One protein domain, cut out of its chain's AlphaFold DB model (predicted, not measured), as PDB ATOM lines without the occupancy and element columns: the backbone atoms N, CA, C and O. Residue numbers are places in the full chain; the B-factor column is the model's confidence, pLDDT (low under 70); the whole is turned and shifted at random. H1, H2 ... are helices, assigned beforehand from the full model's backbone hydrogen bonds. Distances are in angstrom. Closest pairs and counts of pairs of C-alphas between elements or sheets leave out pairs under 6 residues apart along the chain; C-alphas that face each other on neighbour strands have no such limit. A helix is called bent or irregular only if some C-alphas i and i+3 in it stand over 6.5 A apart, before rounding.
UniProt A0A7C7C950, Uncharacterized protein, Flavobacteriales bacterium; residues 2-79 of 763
ATOM      1  N   PHE A   2     -43.529  31.213   5.494       64.62
ATOM      2  CA  PHE A   2     -42.914  29.864   5.506       64.62
ATOM      3  C   PHE A   2     -43.916  28.688   5.484       64.62
ATOM      4  O   PHE A   2     -43.770  27.759   4.693       64.62
ATOM      5  N   LYS A   3     -44.968  28.731   6.321       70.00
ATOM      6  CA  LYS A   3     -46.035  27.709   6.317       70.00
ATOM      7  C   LYS A   3     -46.784  27.657   4.978       70.00
ATOM      8  O   LYS A   3     -47.083  26.565   4.511       70.00
ATOM      9  N   ALA A   4     -47.040  28.814   4.368       74.19
ATOM     10  CA  ALA A   4     -47.696  28.923   3.068       74.19
ATOM     11  C   ALA A   4     -46.804  28.374   1.946       74.19
ATOM     12  O   ALA A   4     -47.259  27.536   1.187       74.19
ATOM     13  N   ALA A   5     -45.513  28.719   1.917       72.75
ATOM     14  CA  ALA A   5     -44.563  28.190   0.938       72.75
ATOM     15  C   ALA A   5     -44.377  26.665   1.070       72.75
ATOM     16  O   ALA A   5     -44.331  25.943   0.074       72.75
ATOM     17  N   LYS A   6     -44.327  26.141   2.305       75.75
ATOM     18  CA  LYS A   6     -44.280  24.692   2.554       75.75
ATOM     19  C   LYS A   6     -45.556  23.994   2.086       75.75
ATOM     20  O   LYS A   6     -45.457  22.936   1.471       75.75
ATOM     21  N   LYS A   7     -46.722  24.575   2.378       79.06
ATOM     22  CA  LYS A   7     -48.020  24.080   1.910       79.06
ATOM     23  C   LYS A   7     -48.066  24.080   0.378       79.06
ATOM     24  O   LYS A   7     -48.310  23.030  -0.200       79.06
ATOM     25  N   ALA A   8     -47.658  25.175  -0.258       75.75
ATOM     26  CA  ALA A   8     -47.599  25.283  -1.710       75.75
ATOM     27  C   ALA A   8     -46.644  24.265  -2.349       75.75
ATOM     28  O   ALA A   8     -46.950  23.678  -3.377       75.75
ATOM     29  N   THR A   9     -45.510  23.975  -1.703       75.06
ATOM     30  CA  THR A   9     -44.597  22.908  -2.148       75.06
ATOM     31  C   THR A   9     -45.246  21.521  -2.053       75.06
ATOM     32  O   THR A   9     -44.954  20.645  -2.860       75.06
ATOM     33  N   GLN A  10     -46.089  21.281  -1.043       78.69
ATOM     34  CA  GLN A  10     -46.815  20.015  -0.894       78.69
ATOM     35  C   GLN A  10     -47.937  19.887  -1.929       78.69
ATOM     36  O   GLN A  10     -48.085  18.816  -2.507       78.69
ATOM     37  N   GLU A  11     -48.668  20.970  -2.188       77.56
ATOM     38  CA  GLU A  11     -49.736  21.042  -3.194       77.56
ATOM     39  C   GLU A  11     -49.172  20.868  -4.610       77.56
ATOM     40  O   GLU A  11     -49.581  19.950  -5.315       77.56
ATOM     41  N   ALA A  12     -48.105  21.591  -4.963       70.81
ATOM     42  CA  ALA A  12     -47.429  21.446  -6.254       70.81
ATOM     43  C   ALA A  12     -46.857  20.032  -6.489       70.81
ATOM     44  O   ALA A  12     -46.775  19.565  -7.624       70.81
ATOM     45  N   LYS A  13     -46.457  19.325  -5.420       72.81
ATOM     46  CA  LYS A  13     -46.056  17.908  -5.497       72.81
ATOM     47  C   LYS A  13     -47.244  16.970  -5.710       72.81
ATOM     48  O   LYS A  13     -47.071  15.929  -6.338       72.81
ATOM     49  N   ALA A  14     -48.412  17.304  -5.167       70.69
ATOM     50  CA  ALA A  14     -49.634  16.523  -5.334       70.69
ATOM     51  C   ALA A  14     -50.236  16.687  -6.743       70.69
ATOM     52  O   ALA A  14     -50.823  15.744  -7.262       70.69
ATOM     53  N   GLU A  15     -50.023  17.839  -7.380       67.56
ATOM     54  CA  GLU A  15     -50.485  18.170  -8.738       67.56
ATOM     55  C   GLU A  15     -49.671  17.497  -9.868       67.56
ATOM     56  O   GLU A  15     -49.939  17.719 -11.046       67.56
ATOM     57  N   GLY A  16     -48.689  16.646  -9.544       54.12
ATOM     58  CA  GLY A  16     -47.955  15.838 -10.530       54.12
ATOM     59  C   GLY A  16     -46.893  16.590 -11.344       54.12
ATOM     60  O   GLY A  16     -46.363  16.044 -12.311       54.12
ATOM     61  N   GLY A  17     -46.554  17.826 -10.960       58.81
ATOM     62  CA  GLY A  17     -45.476  18.600 -11.577       58.81
ATOM     63  C   GLY A  17     -44.071  18.076 -11.241       58.81
ATOM     64  O   GLY A  17     -43.875  17.291 -10.310       58.81
ATOM     65  N   ALA A  18     -43.059  18.543 -11.987       53.47
ATOM     66  CA  ALA A  18     -41.653  18.274 -11.669       53.47
ATOM     67  C   ALA A  18     -41.354  18.649 -10.202       53.47
ATOM     68  O   ALA A  18     -41.864  19.670  -9.732       53.47
ATOM     69  N   PRO A  19     -40.542  17.867  -9.463       52.38
ATOM     70  CA  PRO A  19     -40.289  18.124  -8.052       52.38
ATOM     71  C   PRO A  19     -39.612  19.486  -7.866       52.38
ATOM     72  O   PRO A  19     -38.404  19.622  -8.042       52.38
ATOM     73  N   ARG A  20     -40.402  20.494  -7.484       65.06
ATOM     74  CA  ARG A  20     -39.917  21.825  -7.118       65.06
ATOM     75  C   ARG A  20     -39.451  21.818  -5.668       65.06
ATOM     76  O   ARG A  20     -40.124  21.290  -4.774       65.06
ATOM     77  N   THR A  21     -38.274  22.377  -5.428       73.81
ATOM     78  CA  THR A  21     -37.800  22.670  -4.078       73.81
ATOM     79  C   THR A  21     -38.559  23.871  -3.505       73.81
ATOM     80  O   THR A  21     -39.236  24.609  -4.219       73.81
ATOM     81  N   LEU A  22     -38.453  24.083  -2.189       71.81
ATOM     82  CA  LEU A  22     -39.052  25.254  -1.538       71.81
ATOM     83  C   LEU A  22     -38.495  26.574  -2.104       71.81
ATOM     84  O   LEU A  22     -39.229  27.554  -2.169       71.81
ATOM     85  N   ALA A  23     -37.216  26.588  -2.499       74.31
ATOM     86  CA  ALA A  23     -36.582  27.739  -3.136       74.31
ATOM     87  C   ALA A  23     -37.217  28.017  -4.505       74.31
ATOM     88  O   ALA A  23     -37.674  29.129  -4.740       74.31
ATOM     89  N   ASP A  24     -37.384  26.982  -5.336       78.88
ATOM     90  CA  ASP A  24     -37.970  27.131  -6.676       78.88
ATOM     91  C   ASP A  24     -39.405  27.690  -6.625       78.88
ATOM     92  O   ASP A  24     -39.788  28.501  -7.461       78.88
ATOM     93  N   ILE A  25     -40.211  27.283  -5.633       83.25
ATOM     94  CA  ILE A  25     -41.576  27.807  -5.442       83.25
ATOM     95  C   ILE A  25     -41.566  29.294  -5.058       83.25
ATOM     96  O   ILE A  25     -42.410  30.054  -5.528       83.25
ATOM     97  N   ARG A  26     -40.623  29.720  -4.210       85.81
ATOM     98  CA  ARG A  26     -40.501  31.123  -3.784       85.81
ATOM     99  C   ARG A  26     -39.988  32.021  -4.900       85.81
ATOM    100  O   ARG A  26     -40.520  33.113  -5.071       85.81
ATOM    101  N   GLU A  27     -38.989  31.558  -5.648       86.62
ATOM    102  CA  GLU A  27     -38.476  32.247  -6.837       86.62
ATOM    103  C   GLU A  27     -39.578  32.372  -7.900       86.62
ATOM    104  O   GLU A  27     -39.811  33.457  -8.430       86.62
ATOM    105  N   ALA A  28     -40.334  31.295  -8.154       86.56
ATOM    106  CA  ALA A  28     -41.458  31.318  -9.089       86.56
ATOM    107  C   ALA A  28     -42.557  32.303  -8.661       86.56
ATOM    108  O   ALA A  28     -43.077  33.035  -9.503       86.56
ATOM    109  N   ALA A  29     -42.881  32.369  -7.365       89.56
ATOM    110  CA  ALA A  29     -43.850  33.332  -6.847       89.56
ATOM    111  C   ALA A  29     -43.391  34.781  -7.076       89.56
ATOM    112  O   ALA A  29     -44.204  35.619  -7.452       89.56
ATOM    113  N   GLY A  30     -42.103  35.090  -6.908       89.19
ATOM    114  CA  GLY A  30     -41.610  36.452  -7.128       89.19
ATOM    115  C   GLY A  30     -41.501  36.811  -8.600       89.19
ATOM    116  O   GLY A  30     -41.855  37.929  -8.965       89.19
ATOM    117  N   LYS A  31     -41.128  35.858  -9.466       89.62
ATOM    118  CA  LYS A  31     -41.231  36.033 -10.924       89.62
ATOM    119  C   LYS A  31     -42.675  36.295 -11.356       89.62
ATOM    120  O   LYS A  31     -42.898  37.164 -12.191       89.62
ATOM    121  N   ALA A  32     -43.653  35.612 -10.757       88.62
ATOM    122  CA  ALA A  32     -45.069  35.857 -11.033       88.62
ATOM    123  C   ALA A  32     -45.514  37.273 -10.623       88.62
ATOM    124  O   ALA A  32     -46.254  37.899 -11.376       88.62
ATOM    125  N   ILE A  33     -45.026  37.798  -9.488       88.44
ATOM    126  CA  ILE A  33     -45.266  39.197  -9.079       88.44
ATOM    127  C   ILE A  33     -44.618  40.167 -10.075       88.44
ATOM    128  O   ILE A  33     -45.281  41.082 -10.544       88.44
ATOM    129  N   ILE A  34     -43.339  39.971 -10.419       85.81
ATOM    130  CA  ILE A  34     -42.605  40.866 -11.332       85.81
ATOM    131  C   ILE A  34     -43.281  40.928 -12.706       85.81
ATOM    132  O   ILE A  34     -43.444  42.008 -13.268       85.81
ATOM    133  N   ASN A  35     -43.686  39.773 -13.236       86.00
ATOM    134  CA  ASN A  35     -44.273  39.666 -14.569       86.00
ATOM    135  C   ASN A  35     -45.771  40.008 -14.605       86.00
ATOM    136  O   ASN A  35     -46.336  40.098 -15.694       86.00
ATOM    137  N   GLY A  36     -46.431  40.163 -13.451       84.25
ATOM    138  CA  GLY A  36     -47.886  40.326 -13.368       84.25
ATOM    139  C   GLY A  36     -48.670  39.084 -13.801       84.25
ATOM    140  O   GLY A  36     -49.800  39.188 -14.267       84.25
ATOM    141  N   THR A  37     -48.074  37.895 -13.681       84.94
ATOM    142  CA  THR A  37     -48.647  36.614 -14.131       84.94
ATOM    143  C   THR A  37     -49.053  35.737 -12.944       84.94
ATOM    144  O   THR A  37     -48.676  34.566 -12.871       84.94
ATOM    145  N   ILE A  38     -49.759  36.309 -11.965       83.12
ATOM    146  CA  ILE A  38     -50.233  35.578 -10.782       83.12
ATOM    147  C   ILE A  38     -51.386  34.653 -11.199       83.12
ATOM    148  O   ILE A  38     -52.449  35.118 -11.601       83.12
ATOM    149  N   ALA A  39     -51.162  33.339 -11.121       82.44
ATOM    150  CA  ALA A  39     -52.160  32.316 -11.433       82.44
ATOM    151  C   ALA A  39     -52.996  31.928 -10.198       82.44
ATOM    152  O   ALA A  39     -52.576  32.146  -9.065       82.44
ATOM    153  N   ASP A  40     -54.162  31.311 -10.400       82.00
ATOM    154  CA  ASP A  40     -54.949  30.707  -9.310       82.00
ATOM    155  C   ASP A  40     -54.423  29.299  -8.981       82.00
ATOM    156  O   ASP A  40     -55.078  28.281  -9.195       82.00
ATOM    157  N   ASP A  41     -53.165  29.244  -8.553       81.38
ATOM    158  CA  ASP A  41     -52.474  28.029  -8.129       81.38
ATOM    159  C   ASP A  41     -51.731  28.263  -6.803       81.38
ATOM    160  O   ASP A  41     -51.717  29.359  -6.231       81.38
ATOM    161  N   ALA A  42     -51.089  27.221  -6.277       77.62
ATOM    162  CA  ALA A  42     -50.374  27.316  -5.008       77.62
ATOM    163  C   ALA A  42     -49.227  28.355  -5.024       77.62
ATOM    164  O   ALA A  42     -48.903  28.949  -3.988       77.62
ATOM    165  N   VAL A  43     -48.615  28.598  -6.190       83.56
ATOM    166  CA  VAL A  43     -47.551  29.598  -6.380       83.56
ATOM    167  C   VAL A  43     -48.143  31.006  -6.384       83.56
ATOM    168  O   VAL A  43     -47.612  31.893  -5.713       83.56
ATOM    169  N   GLY A  44     -49.263  31.216  -7.068       85.00
ATOM    170  CA  GLY A  44     -49.957  32.494  -7.114       85.00
ATOM    171  C   GLY A  44     -50.647  32.861  -5.801       85.00
ATOM    172  O   GLY A  44     -50.643  34.030  -5.412       85.00
ATOM    173  N   GLY A  45     -51.106  31.877  -5.023       84.88
ATOM    174  CA  GLY A  45     -51.543  32.092  -3.642       84.88
ATOM    175  C   GLY A  45     -50.409  32.613  -2.746       84.88
ATOM    176  O   GLY A  45     -50.600  33.557  -1.971       84.88
ATOM    177  N   LEU A  46     -49.196  32.055  -2.885       86.06
ATOM    178  CA  LEU A  46     -48.003  32.560  -2.198       86.06
ATOM    179  C   LEU A  46     -47.613  33.961  -2.693       86.06
ATOM    180  O   LEU A  46     -47.288  34.817  -1.870       86.06
ATOM    181  N   ALA A  47     -47.659  34.206  -4.004       87.75
ATOM    182  CA  ALA A  47     -47.379  35.507  -4.610       87.75
ATOM    183  C   ALA A  47     -48.322  36.598  -4.075       87.75
ATOM    184  O   ALA A  47     -47.856  37.608  -3.549       87.75
ATOM    185  N   THR A  48     -49.632  36.341  -4.089       88.75
ATOM    186  CA  THR A  48     -50.672  37.249  -3.578       88.75
ATOM    187  C   THR A  48     -50.456  37.572  -2.100       88.75
ATOM    188  O   THR A  48     -50.474  38.737  -1.693       88.75
ATOM    189  N   GLN A  49     -50.192  36.551  -1.275       88.38
ATOM    190  CA  GLN A  49     -49.921  36.763   0.146       88.38
ATOM    191  C   GLN A  49     -48.642  37.586   0.364       88.38
ATOM    192  O   GLN A  49     -48.631  38.488   1.202       88.38
ATOM    193  N   SER A  50     -47.571  37.279  -0.374       87.56
ATOM    194  CA  SER A  50     -46.289  37.992  -0.281       87.56
ATOM    195  C   SER A  50     -46.464  39.463  -0.631       87.56
ATOM    196  O   SER A  50     -46.029  40.341   0.109       87.56
ATOM    197  N   GLN A  51     -47.155  39.721  -1.739       86.31
ATOM    198  CA  GLN A  51     -47.428  41.052  -2.242       86.31
ATOM    199  C   GLN A  51     -48.260  41.886  -1.269       86.31
ATOM    200  O   GLN A  51     -47.915  43.039  -1.025       86.31
ATOM    201  N   SER A  52     -49.318  41.320  -0.681       87.69
ATOM    202  CA  SER A  52     -50.137  42.032   0.307       87.69
ATOM    203  C   SER A  52     -49.290  42.551   1.473       87.69
ATOM    204  O   SER A  52     -49.420  43.704   1.876       87.69
ATOM    205  N   ILE A  53     -48.359  41.731   1.968       86.38
ATOM    206  CA  ILE A  53     -47.465  42.124   3.061       86.38
ATOM    207  C   ILE A  53     -46.447  43.169   2.581       86.38
ATOM    208  O   ILE A  53     -46.195  44.145   3.283       86.38
ATOM    209  N   LEU A  54     -45.866  42.995   1.391       84.56
ATOM    210  CA  LEU A  54     -44.930  43.964   0.812       84.56
ATOM    211  C   LEU A  54     -45.571  45.343   0.640       84.56
ATOM    212  O   LEU A  54     -44.949  46.337   1.008       84.56
ATOM    213  N   LYS A  55     -46.817  45.404   0.151       84.25
ATOM    214  CA  LYS A  55     -47.578  46.653   0.019       84.25
ATOM    215  C   LYS A  55     -47.769  47.331   1.379       84.25
ATOM    216  O   LYS A  55     -47.456  48.506   1.487       84.25
ATOM    217  N   GLN A  56     -48.126  46.589   2.433       86.31
ATOM    218  CA  GLN A  56     -48.251  47.153   3.789       86.31
ATOM    219  C   GLN A  56     -46.948  47.792   4.296       86.31
ATOM    220  O   GLN A  56     -46.971  48.863   4.900       86.31
ATOM    221  N   TYR A  57     -45.793  47.155   4.074       82.56
ATOM    222  CA  TYR A  57     -44.505  47.764   4.436       82.56
ATOM    223  C   TYR A  57     -44.156  48.956   3.537       82.56
ATOM    224  O   TYR A  57     -43.609  49.938   4.033       82.56
ATOM    225  N   GLY A  58     -44.506  48.900   2.249       79.44
ATOM    226  CA  GLY A  58     -44.355  50.017   1.317       79.44
ATOM    227  C   GLY A  58     -45.176  51.243   1.727       79.44
ATOM    228  O   GLY A  58     -44.641  52.345   1.767       79.44
ATOM    229  N   GLU A  59     -46.440  51.048   2.107       83.50
ATOM    230  CA  GLU A  59     -47.328  52.100   2.621       83.50
ATOM    231  C   GLU A  59     -46.754  52.730   3.888       83.50
ATOM    232  O   GLU A  59     -46.567  53.940   3.940       83.50
ATOM    233  N   ARG A  60     -46.331  51.916   4.863       82.38
ATOM    234  CA  ARG A  60     -45.680  52.422   6.082       82.38
ATOM    235  C   ARG A  60     -44.411  53.220   5.793       82.38
ATOM    236  O   ARG A  60     -44.132  54.203   6.474       82.38
ATOM    237  N   ALA A  61     -43.622  52.797   4.809       77.69
ATOM    238  CA  ALA A  61     -42.430  53.527   4.398       77.69
ATOM    239  C   ALA A  61     -42.782  54.855   3.705       77.69
ATOM    240  O   ALA A  61     -42.059  55.836   3.869       77.69
ATOM    241  N   LYS A  62     -43.887  54.907   2.954       77.75
ATOM    242  CA  LYS A  62     -44.412  56.138   2.352       77.75
ATOM    243  C   LYS A  62     -44.932  57.100   3.422       77.75
ATOM    244  O   LYS A  62     -44.520  58.253   3.419       77.75
ATOM    245  N   ASP A  63     -45.716  56.613   4.383       81.75
ATOM    246  CA  ASP A  63     -46.223  57.407   5.514       81.75
ATOM    247  C   ASP A  63     -45.083  57.988   6.363       81.75
ATOM    248  O   ASP A  63     -45.148  59.121   6.834       81.75
ATOM    249  N   ALA A  64     -43.992  57.234   6.518       73.56
ATOM    250  CA  ALA A  64     -42.792  57.691   7.211       73.56
ATOM    251  C   ALA A  64     -41.915  58.655   6.382       73.56
ATOM    252  O   ALA A  64     -40.893  59.132   6.886       73.56
ATOM    253  N   GLY A  65     -42.268  58.944   5.123       70.56
ATOM    254  CA  GLY A  65     -41.489  59.791   4.212       70.56
ATOM    255  C   GLY A  65     -40.171  59.164   3.737       70.56
ATOM    256  O   GLY A  65     -39.264  59.876   3.313       70.56
ATOM    257  N   ILE A  66     -40.036  57.838   3.838       70.00
ATOM    258  CA  ILE A  66     -38.853  57.074   3.406       70.00
ATOM    259  C   ILE A  66     -38.923  56.787   1.901       70.00
ATOM    260  O   ILE A  66     -37.931  56.920   1.180       70.00
ATOM    261  N   LEU A  67     -40.103  56.391   1.414       65.88
ATOM    262  CA  LEU A  67     -40.387  56.260  -0.015       65.88
ATOM    263  C   LEU A  67     -41.013  57.553  -0.541       65.88
ATOM    264  O   LEU A  67     -41.741  58.236   0.174       65.88
ATOM    265  N   LYS A  68     -40.742  57.886  -1.811       58.41
ATOM    266  CA  LYS A  68     -41.378  59.037  -2.468       58.41
ATOM    267  C   LYS A  68     -42.896  58.850  -2.509       58.41
ATOM    268  O   LYS A  68     -43.366  57.756  -2.815       58.41
ATOM    269  N   GLU A  69     -43.643  59.934  -2.315       52.53
ATOM    270  CA  GLU A  69     -45.111  59.912  -2.380       52.53
ATOM    271  C   GLU A  69     -45.644  59.448  -3.746       52.53
ATOM    272  O   GLU A  69     -46.679  58.790  -3.815       52.53
ATOM    273  N   GLU A  70     -44.903  59.726  -4.819       49.81
ATOM    274  CA  GLU A  70     -45.235  59.365  -6.205       49.81
ATOM    275  C   GLU A  70     -44.981  57.883  -6.545       49.81
ATOM    276  O   GLU A  70     -45.261  57.461  -7.665       49.81
ATOM    277  N   LEU A  71     -44.414  57.084  -5.628       57.62
ATOM    278  CA  LEU A  71     -44.162  55.666  -5.888       57.62
ATOM    279  C   LEU A  71     -45.495  54.904  -5.966       57.62
ATOM    280  O   LEU A  71     -46.198  54.765  -4.963       57.62
ATOM    281  N   ASP A  72     -45.823  54.400  -7.155       59.09
ATOM    282  CA  ASP A  72     -47.029  53.608  -7.377       59.09
ATOM    283  C   ASP A  72     -46.824  52.159  -6.899       59.09
ATOM    284  O   ASP A  72     -46.019  51.397  -7.450       59.09
ATOM    285  N   LEU A  73     -47.547  51.774  -5.845       65.56
ATOM    286  CA  LEU A  73     -47.551  50.423  -5.275       65.56
ATOM    287  C   LEU A  73     -48.481  49.506  -6.094       65.56
ATOM    288  O   LEU A  73     -49.467  48.965  -5.588       65.56
ATOM    289  N   THR A  74     -48.153  49.347  -7.378       67.56
ATOM    290  CA  THR A  74     -48.917  48.560  -8.364       67.56
ATOM    291  C   THR A  74     -49.022  47.068  -8.016       67.56
ATOM    292  O   THR A  74     -48.377  46.551  -7.098       67.56
ATOM    293  N   ASP A  75     -49.803  46.325  -8.803       61.09
ATOM    294  CA  ASP A  75     -49.934  44.862  -8.714       61.09
ATOM    295  C   ASP A  75     -48.685  44.079  -9.151       61.09
ATOM    296  O   ASP A  75     -48.685  42.855  -9.080       61.09
ATOM    297  N   ASN A  76     -47.589  44.763  -9.493       67.62
ATOM    298  CA  ASN A  76     -46.270  44.154  -9.701       67.62
ATOM    299  C   ASN A  76     -45.244  44.632  -8.655       67.62
ATOM    300  O   ASN A  76     -44.033  44.494  -8.847       67.62
ATOM    301  N   TYR A  77     -45.703  45.225  -7.543       72.50
ATOM    302  CA  TYR A  77     -44.819  45.773  -6.518       72.50
ATOM    303  C   TYR A  77     -44.030  44.674  -5.788       72.50
ATOM    304  O   TYR A  77     -44.536  43.991  -4.893       72.50
ATOM    305  N   LEU A  78     -42.757  44.550  -6.162       78.44
ATOM    306  CA  LEU A  78     -41.725  43.787  -5.473       78.44
ATOM    307  C   LEU A  78     -40.493  44.695  -5.305       78.44
ATOM    308  O   LEU A  78     -39.921  45.124  -6.313       78.44
ATOM    309  N   PRO A  79     -40.067  45.011  -4.067       78.50
ATOM    310  CA  PRO A  79     -38.857  45.789  -3.828       78.50
ATOM    311  C   PRO A  79     -37.648  45.154  -4.513       78.50
ATOM    312  O   PRO A  79     -37.420  43.948  -4.407       78.50
TER     313      PRO A  79
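AT A GLANCE: This is residues 2 to 79 of the 763 residues of an uncharacterized protein of Flavobacteriales bacterium (UniProt A0A7C7C950). A long helix, H3, makes most of the length of a rod; H1 packs on its beginning and extends the rod beyond it, running opposite ways to H3, and H2 crosses the place where the two meet. From the far end of H3 a tail without named elements, residues 64 to 79, folds back toward H2. The printed part has 78 residues, with three named helices in the order H1, H2, H3 and no named strand; the class is all helix, and the helices hold 49 of the residues. The whole is only just loose, close to compact, with a radius of gyration of the C-alphas of 14.2 A, and its C-alphas span 46 by 22 by 17 A.

IN THESE COORDINATES: Find C-alpha 2 at (-42.914, 29.864, 5.506); from there H1, residues 2 to 14, runs 18.5 A from first to last C-alpha. Next look at C-alpha 22 at (-39.052, 25.254, -1.538), where H2, residues 22 to 35, begins; it covers 20.1 A. H3, residues 42 to 63, is the longest helix at 32.1 A and ends at C-alpha 63, at (-46.223, 57.407, 5.514). None of the three helices is bent.

HOW THE PARTS SIT: Begin with H1 and look for H2: they touch, H1 with residues 5 to 9 alone and H2 with residues 22 to 26 alone. Their closest C-alphas are those of Thr 9 and Leu 22, 6.1 A apart, and their lines are about perpendicular at 83 degrees. H1 also touches H3, which meets it with residues 42 to 46 alone; the closest C-alphas, those of Ala 8 and Ala 42, are 4.8 A apart. These two helices run opposite ways at a shallow tilt of 22 degrees. H2 touches H3, on the H3 side with residues 43 to 51 alone, and the closest C-alphas are those of Ala 29 and Ala 47, at 4.7 A. They run the same way at a steep tilt of 62 degrees. In H1, H2 and H3 every O i to N i+4 pair is within hydrogen-bond range.

THE WHOLE: The two C-alphas farthest apart are those of Gly 16 and Gly 65, at 46.8 A, while Phe 2 and Pro 79, the first and last printed, have C-alphas 18.9 A apart. The printed part has no cut, and the links H1 to H2, with 7 residues, and H2 to H3, with 6 residues, are short. Residues 64 to 79 have C-alphas 8 to 24 A from the mean of all C-alphas. The mean pLDDT of the printed part is 76.5; look for values under 70 at residue 2, residues 15 to 20 and residues 67 to 76.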